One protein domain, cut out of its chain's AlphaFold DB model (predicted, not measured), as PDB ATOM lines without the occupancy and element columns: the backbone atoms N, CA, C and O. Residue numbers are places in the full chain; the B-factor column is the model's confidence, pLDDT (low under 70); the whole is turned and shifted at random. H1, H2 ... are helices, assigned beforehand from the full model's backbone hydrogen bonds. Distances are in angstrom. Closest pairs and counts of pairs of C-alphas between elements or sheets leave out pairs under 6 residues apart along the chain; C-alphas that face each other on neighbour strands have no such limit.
ATOM      1  N   VAL A   2     176.016 201.261  78.983       88.06
ATOM      2  CA  VAL A   2     174.868 201.888  79.656       88.06
ATOM      3  C   VAL A   2     175.218 201.957  81.142       88.06
ATOM      4  O   VAL A   2     175.624 200.940  81.702       88.06
ATOM      5  N   GLU A   3     175.148 203.141  81.749       89.94
ATOM      6  CA  GLU A   3     175.325 203.283  83.198       89.94
ATOM      7  C   GLU A   3     174.153 202.605  83.910       89.94
ATOM      8  O   GLU A   3     172.995 202.918  83.635       89.94
ATOM      9  N   LYS A   4     174.466 201.655  84.796       90.06
ATOM     10  CA  LYS A   4     173.473 200.993  85.641       90.06
ATOM     11  C   LYS A   4     172.988 201.952  86.721       90.06
ATOM     12  O   LYS A   4     173.769 202.745  87.254       90.06
ATOM     13  N   SER A   5     171.712 201.857  87.074       87.94
ATOM     14  CA  SER A   5     171.176 202.584  88.220       87.94
ATOM     15  C   SER A   5     171.743 202.026  89.530       87.94
ATOM     16  O   SER A   5     172.166 200.871  89.622       87.94
ATOM     17  N   LYS A   6     171.718 202.836  90.594       83.75
ATOM     18  CA  LYS A   6     172.171 202.408  91.926       83.75
ATOM     19  C   LYS A   6     171.401 201.183  92.422       83.75
ATOM     20  O   LYS A   6     171.972 200.295  93.050       83.75
ATOM     21  N   ALA A   7     170.110 201.128  92.125       79.81
ATOM     22  CA  ALA A   7     169.256 200.019  92.497       79.81
ATOM     23  C   ALA A   7     169.541 198.743  91.682       79.81
ATOM     24  O   ALA A   7     169.465 197.649  92.239       79.81
ATOM     25  N   GLU A   8     169.921 198.868  90.407       83.19
ATOM     26  CA  GLU A   8     170.399 197.737  89.596       83.19
ATOM     27  C   GLU A   8     171.701 197.165  90.164       83.19
ATOM     28  O   GLU A   8     171.798 195.955  90.358       83.19
ATOM     29  N   CYS A   9     172.656 198.021  90.547       84.62
ATOM     30  CA  CYS A   9     173.873 197.573  91.231       84.62
ATOM     31  C   CYS A   9     173.563 196.858  92.560       84.62
ATOM     32  O   CYS A   9     174.172 195.836  92.867       84.62
ATOM     33  N   GLN A  10     172.580 197.342  93.333       80.88
ATOM     34  CA  GLN A  10     172.154 196.690  94.582       80.88
ATOM     35  C   GLN A  10     171.537 195.305  94.340       80.88
ATOM     36  O   GLN A  10     171.745 194.396  95.146       80.88
ATOM     37  N   ALA A  11     170.780 195.137  93.254       80.00
ATOM     38  CA  ALA A  11     170.198 193.852  92.880       80.00
ATOM     39  C   ALA A  11     171.272 192.855  92.412       80.00
ATOM     40  O   ALA A  11     171.264 191.705  92.850       80.00
ATOM     41  N   ASP A  12     172.224 193.308  91.593       84.62
ATOM     42  CA  ASP A  12     173.351 192.486  91.137       84.62
ATOM     43  C   ASP A  12     174.209 192.005  92.313       84.62
ATOM     44  O   ASP A  12     174.584 190.833  92.378       84.62
ATOM     45  N   LEU A  13     174.467 192.886  93.283       83.25
ATOM     46  CA  LEU A  13     175.234 192.538  94.475       83.25
ATOM     47  C   LEU A  13     174.513 191.491  95.337       83.25
ATOM     48  O   LEU A  13     175.143 190.562  95.834       83.25
ATOM     49  N   ALA A  14     173.189 191.608  95.488       78.06
ATOM     50  CA  ALA A  14     172.394 190.627  96.226       78.06
ATOM     51  C   ALA A  14     172.448 189.236  95.571       78.06
ATOM     52  O   ALA A  14     172.636 188.242  96.271       78.06
ATOM     53  N   LEU A  15     172.356 189.173  94.237       82.12
ATOM     54  CA  LEU A  15     172.500 187.924  93.481       82.12
ATOM     55  C   LEU A  15     173.893 187.315  93.638       82.12
ATOM     56  O   LEU A  15     174.030 186.101  93.780       82.12
ATOM     57  N   LEU A  16     174.929 188.155  93.642       84.62
ATOM     58  CA  LEU A  16     176.294 187.693  93.841       84.62
ATOM     59  C   LEU A  16     176.485 187.098  95.244       84.62
ATOM     60  O   LEU A  16     177.078 186.029  95.376       84.62
ATOM     61  N   MET A  17     175.948 187.740  96.286       79.25
ATOM     62  CA  MET A  17     176.004 187.204  97.652       79.25
ATOM     63  C   MET A  17     175.240 185.882  97.796       79.25
ATOM     64  O   MET A  17     175.709 184.986  98.495       79.25
ATOM     65  N   GLU A  18     174.098 185.733  97.121       78.06
ATOM     66  CA  GLU A  18     173.345 184.474  97.089       78.06
ATOM     67  C   GLU A  18     174.151 183.353  96.419       78.06
ATOM     68  O   GLU A  18     174.204 182.238  96.939       78.06
ATOM     69  N   LEU A  19     174.849 183.656  95.319       83.25
ATOM     70  CA  LEU A  19     175.747 182.709  94.660       83.25
ATOM     71  C   LEU A  19     176.903 182.287  95.576       83.25
ATOM     72  O   LEU A  19     177.205 181.099  95.660       83.25
ATOM     73  N   TYR A  20     177.525 183.236  96.283       78.81
ATOM     74  CA  TYR A  20     178.572 182.933  97.261       78.81
ATOM     75  C   TYR A  20     178.069 182.030  98.383       78.81
ATOM     76  O   TYR A  20     178.748 181.073  98.745       78.81
ATOM     77  N   PHE A  21     176.872 182.308  98.901       74.19
ATOM     78  CA  PHE A  21     176.249 181.495  99.939       74.19
ATOM     79  C   PHE A  21     175.922 180.079  99.441       74.19
ATOM     80  O   PHE A  21     176.187 179.093 100.128       74.19
ATOM     81  N   ALA A  22     175.385 179.953  98.225       76.69
ATOM     82  CA  ALA A  22     175.126 178.653  97.614       76.69
ATOM     83  C   ALA A  22     176.426 177.864  97.385       76.69
ATOM     84  O   ALA A  22     176.479 176.670  97.677       76.69
ATOM     85  N   ALA A  23     177.484 178.535  96.917       78.38
ATOM     86  CA  ALA A  23     178.795 177.930  96.720       78.38
ATOM     87  C   ALA A  23     179.426 177.477  98.045       78.38
ATOM     88  O   ALA A  23     179.972 176.380  98.097       78.38
ATOM     89  N   SER A  24     179.308 178.263  99.123       75.25
ATOM     90  CA  SER A  24     179.838 177.869 100.434       75.25
ATOM     91  C   SER A  24     179.090 176.675 101.027       75.25
ATOM     92  O   SER A  24     179.717 175.791 101.600       75.25
ATOM     93  N   MET A  25     177.763 176.601 100.856       72.56
ATOM     94  CA  MET A  25     177.008 175.427 101.309       72.56
ATOM     95  C   MET A  25     177.380 174.168 100.522       72.56
ATOM     96  O   MET A  25     177.496 173.098 101.108       72.56
ATOM     97  N   ALA A  26     177.623 174.296  99.215       73.19
ATOM     98  CA  ALA A  26     178.049 173.171  98.384       73.19
ATOM     99  C   ALA A  26     179.430 172.616  98.784       73.19
ATOM    100  O   ALA A  26     179.722 171.464  98.488       73.19
ATOM    101  N   THR A  27     180.268 173.411  99.458       71.69
ATOM    102  CA  THR A  27     181.581 172.968  99.957       71.69
ATOM    103  C   THR A  27     181.552 172.354 101.360       71.69
ATOM    104  O   THR A  27     182.557 171.787 101.776       71.69
ATOM    105  N   GLU A  28     180.442 172.463 102.100       66.38
ATOM    106  CA  GLU A  28     180.318 171.934 103.472       66.38
ATOM    107  C   GLU A  28     179.596 170.575 103.553       66.38
ATOM    108  O   GLU A  28     179.589 169.946 104.613       66.38
ATOM    109  N   PRO A  51     192.127 181.192  92.692       73.00
ATOM    110  CA  PRO A  51     191.673 181.819  93.936       73.00
ATOM    111  C   PRO A  51     191.687 183.356  93.865       73.00
ATOM    112  O   PRO A  51     190.890 184.018  94.527       73.00
ATOM    113  N   LYS A  52     192.504 183.934  92.971       74.62
ATOM    114  CA  LYS A  52     192.516 185.375  92.679       74.62
ATOM    115  C   LYS A  52     191.205 185.903  92.092       74.62
ATOM    116  O   LYS A  52     190.919 187.083  92.241       74.62
ATOM    117  N   VAL A  53     190.407 185.070  91.423       76.88
ATOM    118  CA  VAL A  53     189.106 185.473  90.862       76.88
ATOM    119  C   VAL A  53     188.143 185.832  91.989       76.88
ATOM    120  O   VAL A  53     187.505 186.878  91.926       76.88
ATOM    121  N   PHE A  54     188.099 185.027  93.053       74.62
ATOM    122  CA  PHE A  54     187.253 185.305  94.212       74.62
ATOM    123  C   PHE A  54     187.733 186.521  95.008       74.62
ATOM    124  O   PHE A  54     186.904 187.299  95.469       74.62
ATOM    125  N   GLU A  55     189.046 186.726  95.112       72.50
ATOM    126  CA  GLU A  55     189.625 187.918  95.743       72.50
ATOM    127  C   GLU A  55     189.273 189.201  94.967       72.50
ATOM    128  O   GLU A  55     188.820 190.182  95.558       72.50
ATOM    129  N   ILE A  56     189.397 189.178  93.633       80.12
ATOM    130  CA  ILE A  56     189.025 190.306  92.763       80.12
ATOM    131  C   ILE A  56     187.522 190.594  92.855       80.12
ATOM    132  O   ILE A  56     187.133 191.753  92.996       80.12
ATOM    133  N   LEU A  57     186.675 189.559  92.819       76.44
ATOM    134  CA  LEU A  57     185.227 189.715  92.987       76.44
ATOM    135  C   LEU A  57     184.862 190.257  94.375       76.44
ATOM    136  O   LEU A  57     184.001 191.130  94.471       76.44
ATOM    137  N   GLY A  58     185.534 189.808  95.437       75.00
ATOM    138  CA  GLY A  58     185.329 190.321  96.794       75.00
ATOM    139  C   GLY A  58     185.693 191.803  96.922       75.00
ATOM    140  O   GLY A  58     184.918 192.589  97.469       75.00
ATOM    141  N   LEU A  59     186.830 192.215  96.354       76.00
ATOM    142  CA  LEU A  59     187.253 193.619  96.332       76.00
ATOM    143  C   LEU A  59     186.303 194.500  95.510       76.00
ATOM    144  O   LEU A  59     185.957 195.594  95.959       76.00
ATOM    145  N   GLN A  60     185.839 194.013  94.355       81.12
ATOM    146  CA  GLN A  60     184.841 194.709  93.541       81.12
ATOM    147  C   GLN A  60     183.522 194.870  94.310       81.12
ATOM    148  O   GLN A  60     182.983 195.968  94.381       81.12
ATOM    149  N   THR A  61     183.066 193.811  94.986       77.31
ATOM    150  CA  THR A  61     181.855 193.826  95.825       77.31
ATOM    151  C   THR A  61     181.956 194.881  96.931       77.31
ATOM    152  O   THR A  61     181.013 195.633  97.162       77.31
ATOM    153  N   LEU A  62     183.107 194.993  97.605       70.94
ATOM    154  CA  LEU A  62     183.324 196.003  98.649       70.94
ATOM    155  C   LEU A  62     183.339 197.434  98.095       70.94
ATOM    156  O   LEU A  62     182.803 198.344  98.733       70.94
ATOM    157  N   GLN A  63     183.925 197.641  96.913       75.44
ATOM    158  CA  GLN A  63     183.896 198.935  96.226       75.44
ATOM    159  C   GLN A  63     182.474 199.318  95.810       75.44
ATOM    160  O   GLN A  63     182.054 200.453  96.053       75.44
ATOM    161  N   ASP A  64     181.715 198.363  95.273       75.06
ATOM    162  CA  ASP A  64     180.324 198.557  94.876       75.06
ATOM    163  C   ASP A  64     179.456 198.883  96.103       75.06
ATOM    164  O   ASP A  64     178.687 199.841  96.079       75.06
ATOM    165  N   VAL A  65     179.632 198.177  97.228       69.44
ATOM    166  CA  VAL A  65     178.950 198.487  98.503       69.44
ATOM    167  C   VAL A  65     179.289 199.894  99.000       69.44
ATOM    168  O   VAL A  65     178.391 200.633  99.410       69.44
ATOM    169  N   GLY A  66     180.562 200.295  98.926       72.56
ATOM    170  CA  GLY A  66     180.998 201.645  99.288       72.56
ATOM    171  C   GLY A  66     180.336 202.726  98.427       72.56
ATOM    172  O   GLY A  66     179.835 203.718  98.959       72.56
ATOM    173  N   ALA A  67     180.257 202.497  97.113       69.25
ATOM    174  CA  ALA A  67     179.583 203.385  96.165       69.25
ATOM    175  C   ALA A  67     178.050 203.404  96.346       69.25
ATOM    176  O   ALA A  67     177.379 204.375  95.988       69.25
ATOM    177  N   MET A  68     177.484 202.348  96.937       67.56
ATOM    178  CA  MET A  68     176.053 202.228  97.212       67.56
ATOM    179  C   MET A  68     175.601 202.916  98.513       67.56
ATOM    180  O   MET A  68     174.397 203.046  98.746       67.56
ATOM    181  N   SER A  69     176.515 203.451  99.323       58.06
ATOM    182  CA  SER A  69     176.168 204.269 100.491       58.06
ATOM    183  C   SER A  69     175.618 205.650 100.076       58.06
ATOM    184  O   SER A  69     176.101 206.253  99.122       58.06
ATOM    185  N   GLY A  70     174.582 206.172 100.754       63.41
ATOM    186  CA  GLY A  70     174.407 207.636 100.852       63.41
ATOM    187  C   GLY A  70     173.239 208.371 100.166       63.41
ATOM    188  O   GLY A  70     173.370 209.568  99.949       63.41
ATOM    189  N   ASP A  71     172.086 207.769  99.863       63.84
ATOM    190  CA  ASP A  71     170.928 208.525  99.310       63.84
ATOM    191  C   ASP A  71     169.547 208.168  99.901       63.84
ATOM    192  O   ASP A  71     168.564 208.889  99.684       63.84
ATOM    193  N   GLY A  72     169.469 207.089 100.684       65.81
ATOM    194  CA  GLY A  72     168.256 206.634 101.360       65.81
ATOM    195  C   GLY A  72     168.120 207.055 102.818       65.81
ATOM    196  O   GLY A  72     169.096 207.275 103.536       65.81
ATOM    197  N   SER A  73     166.874 207.099 103.288       53.97
ATOM    198  CA  SER A  73     166.558 207.221 104.711       53.97
ATOM    199  C   SER A  73     167.049 205.992 105.480       53.97
ATOM    200  O   SER A  73     166.807 204.857 105.068       53.97
ATOM    201  N   HIS A  74     167.699 206.227 106.619       57.97
ATOM    202  CA  HIS A  74     168.073 205.165 107.544       57.97
ATOM    203  C   HIS A  74     166.815 204.654 108.251       57.97
ATOM    204  O   HIS A  74     166.017 205.440 108.762       57.97
ATOM    205  N   TRP A  75     166.636 203.337 108.285       51.81
ATOM    206  CA  TRP A  75     165.627 202.709 109.136       51.81
ATOM    207  C   TRP A  75     166.114 202.708 110.598       51.81
ATOM    208  O   TRP A  75     167.324 202.747 110.827       51.81
ATOM    209  N   PRO A  76     165.214 202.646 111.599       45.16
ATOM    210  CA  PRO A  76     165.534 202.840 113.025       45.16
ATOM    211  C   PRO A  76     166.482 201.792 113.644       45.16
ATOM    212  O   PRO A  76     166.738 201.830 114.842       45.16
ATOM    213  N   TYR A  77     167.014 200.868 112.845       51.12
ATOM    214  CA  TYR A  77     167.836 199.738 113.272       51.12
ATOM    215  C   TYR A  77     169.274 199.793 112.734       51.12
ATOM    216  O   TYR A  77     169.878 198.746 112.528       51.12
ATOM    217  N   ASN A  78     169.823 200.984 112.461       52.94
ATOM    218  CA  ASN A  78     171.185 201.161 111.925       52.94
ATOM    219  C   ASN A  78     171.467 200.357 110.638       52.94
ATOM    220  O   ASN A  78     172.604 199.985 110.359       52.94
ATOM    221  N   GLN A  79     170.433 200.078 109.842       64.44
ATOM    222  CA  GLN A  79     170.600 199.411 108.553       64.44
ATOM    223  C   GLN A  79     171.281 200.353 107.561       64.44
ATOM    224  O   GLN A  79     171.017 201.560 107.570       64.44
ATOM    225  N   GLN A  80     172.116 199.800 106.677       62.41
ATOM    226  CA  GLN A  80     172.713 200.590 105.606       62.41
ATOM    227  C   GLN A  80     171.611 201.233 104.741       62.41
ATOM    228  O   GLN A  80     170.633 200.561 104.385       62.41
ATOM    229  N   PRO A  81     171.730 202.533 104.417       63.72
ATOM    230  CA  PRO A  81     170.740 203.241 103.617       63.72
ATOM    231  C   PRO A  81     170.648 202.630 102.213       63.72
ATOM    232  O   PRO A  81     171.633 202.572 101.481       63.72
ATOM    233  N   LYS A  82     169.449 202.178 101.837       73.38
ATOM    234  CA  LYS A  82     169.146 201.651 100.495       73.38
ATOM    235  C   LYS A  82     168.800 202.786  99.532       73.38
ATOM    236  O   LYS A  82     168.325 203.825  99.978       73.38
ATOM    237  N   SER A  83     168.978 202.586  98.226       75.44
ATOM    238  CA  SER A  83     168.557 203.597  97.242       75.44
ATOM    239  C   SER A  83     167.039 203.825  97.309       75.44
ATOM    240  O   SER A  83     166.279 202.922  97.676       75.44
ATOM    241  N   LYS A  84     166.571 205.041  96.992       73.88
ATOM    242  CA  LYS A  84     165.131 205.385  97.053       73.88
ATOM    243  C   LYS A  84     164.275 204.526  96.116       73.88
ATOM    244  O   LYS A  84     163.099 204.301  96.389       73.88
ATOM    245  N   ASP A  85     164.869 204.056  95.033       74.81
ATOM    246  CA  ASP A  85     164.280 203.231  93.985       74.81
ATOM    247  C   ASP A  85     164.558 201.729  94.164       74.81
ATOM    248  O   ASP A  85     164.022 200.929  93.398       74.81
ATOM    249  N   TRP A  86     165.300 201.322  95.207       71.12
ATOM    250  CA  TRP A  86     165.674 199.924  95.467       71.12
ATOM    251  C   TRP A  86     164.498 198.954  95.338       71.12
ATOM    252  O   TRP A  86     164.600 197.918  94.683       71.12
ATOM    253  N   PHE A  87     163.364 199.298  95.950       65.81
ATOM    254  CA  PHE A  87     162.183 198.440  95.954       65.81
ATOM    255  C   PHE A  87     161.576 198.286  94.553       65.81
ATOM    256  O   PHE A  87     161.210 197.182  94.158       65.81
ATOM    257  N   LEU A  88     161.502 199.380  93.790       68.81
ATOM    258  CA  LEU A  88     160.926 199.377  92.449       68.81
ATOM    259  C   LEU A  88     161.808 198.583  91.479       68.81
ATOM    260  O   LEU A  88     161.304 197.741  90.744       68.81
ATOM    261  N   SER A  89     163.122 198.785  91.530       69.38
ATOM    262  CA  SER A  89     164.069 198.064  90.672       69.38
ATOM    263  C   SER A  89     164.164 196.582  91.030       69.38
ATOM    264  O   SER A  89     164.256 195.744  90.138       69.38
ATOM    265  N   SER A  90     164.048 196.231  92.318       64.62
ATOM    266  CA  SER A  90     163.988 194.826  92.748       64.62
ATOM    267  C   SER A  90     162.729 194.120  92.226       64.62
ATOM    268  O   SER A  90     162.800 192.963  91.826       64.62
ATOM    269  N   LEU A  91     161.587 194.821  92.175       63.34
ATOM    270  CA  LEU A  91     160.335 194.303  91.602       63.34
ATOM    271  C   LEU A  91     160.368 194.169  90.073       63.34
ATOM    272  O   LEU A  91     159.660 193.332  89.516       63.34
ATOM    273  N   LEU A  92     161.145 195.014  89.393       71.81
ATOM    274  CA  LEU A  92     161.277 195.014  87.934       71.81
ATOM    275  C   LEU A  92     162.395 194.089  87.429       71.81
ATOM    276  O   LEU A  92     162.514 193.886  86.221       71.81
ATOM    277  N   SER A  93     163.198 193.519  88.332       73.06
ATOM    278  CA  SER A  93     164.254 192.570  87.989       73.06
ATOM    279  C   SER A  93     163.685 191.365  87.234       73.06
ATOM    280  O   SER A  93     162.693 190.755  87.635       73.06
ATOM    281  N   ALA A  94     164.346 190.985  86.136       61.06
ATOM    282  CA  ALA A  94     163.967 189.823  85.333       61.06
ATOM    283  C   ALA A  94     164.101 188.494  86.104       61.06
ATOM    284  O   ALA A  94     163.546 187.474  85.680       61.06
ATOM    285  N   ASN A  95     164.817 188.496  87.235       59.25
ATOM    286  CA  ASN A  95     165.006 187.310  88.051       59.25
ATOM    287  C   ASN A  95     163.768 187.030  88.927       59.25
ATOM    288  O   ASN A  95     163.573 187.611  89.994       59.25
ATOM    289  N   ARG A  96     162.930 186.089  88.470       48.59
ATOM    290  CA  ARG A  96     161.699 185.659  89.159       48.59
ATOM    291  C   ARG A  96     161.948 184.970  90.505       48.59
ATOM    292  O   ARG A  96     160.988 184.795  91.258       48.59
ATOM    293  N   ASP A  97     163.181 184.584  90.826       48.16
ATOM    294  CA  ASP A  97     163.494 183.939  92.105       48.16
ATOM    295  C   ASP A  97     163.435 184.920  93.286       48.16
ATOM    296  O   ASP A  97     163.055 184.517  94.385       48.16
ATOM    297  N   PHE A  98     163.602 186.227  93.043       49.34
ATOM    298  CA  PHE A  98     163.339 187.267  94.046       49.34
ATOM    299  C   PHE A  98     161.865 187.286  94.500       49.34
ATOM    300  O   PHE A  98     161.546 187.575  95.651       49.34
ATOM    301  N   HIS A  99     160.927 186.908  93.621       44.38
ATOM    302  CA  HIS A  99     159.520 186.736  94.007       44.38
ATOM    303  C   HIS A  99     159.292 185.454  94.820       44.38
ATOM    304  O   HIS A  99     158.339 185.390  95.599       44.38
TER     305      HIS A  99
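AT A GLANCE: This is residues 2 to 28 and 51 to 99 of the 254 residues of an uncharacterized protein of Piloderma croceum (strain F 1598) (UniProt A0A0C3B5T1). Two long helices, H1 and H2, run opposite ways loosely side by side and splay like a narrow V toward the cut, while the short H3 crosses near the first residues of H1. The free part of H1, residues 21 to 28, sticks out, and a long loop of residues 68 to 85 joins H2 to H3. The printed part has 76 residues with three named helices, in the order H1, H2, H3, and no named strand; the class is all helix. It is only just loose, close to compact, with a radius of gyration of the C-alphas of 13.9 A and spans of 37 by 33 by 27 A.

HOW THE PARTS SIT: Begin with H1, residues 6 to 28, which touches both other helices. With residues 9 to 13 alone it only just touches H2, residues 51 to 67, with 3 pairs of C-alphas within 8 A; the closest are those of Leu 13 and Thr 61, 6.9 A apart. They run opposite ways at a shallow tilt of 34 degrees, only just short of steep. With residues 6 to 11 alone, H1 touches H3, residues 86 to 92; their closest C-alphas, of Ala 7 and Trp 86, are 4.7 A apart. These two are about perpendicular, at 80 degrees. H2 and H3 are apart. In H1, H2 and H3 every backbone O i to N i+4 pair is within hydrogen-bond range.

IN THESE COORDINATES: Find C-alpha 6 at (172.171, 202.408, 91.926); from there H1 runs 33.6 A to C-alpha 28. Past the cut, H2 starts at C-alpha 51, at (191.673, 181.819, 93.936), and runs 24.8 A to C-alpha 67. H3 runs 10.0 A from C-alpha 86 to C-alpha 92, at (161.277, 195.014, 87.934).

THE WHOLE: The C-alphas farthest apart, of Val 2 and Glu 28, are 38.7 A apart. Residues 29 to 50 are not printed, and C-alphas 28 and 51 are 17.8 A apart across this cut. H2 to H3 is a long link of 18 residues. Look to the B-factor column for the mean pLDDT of the printed part, 71.3; among the residues under 70 are 67 to 81, 87 to 91 and 94 to 99.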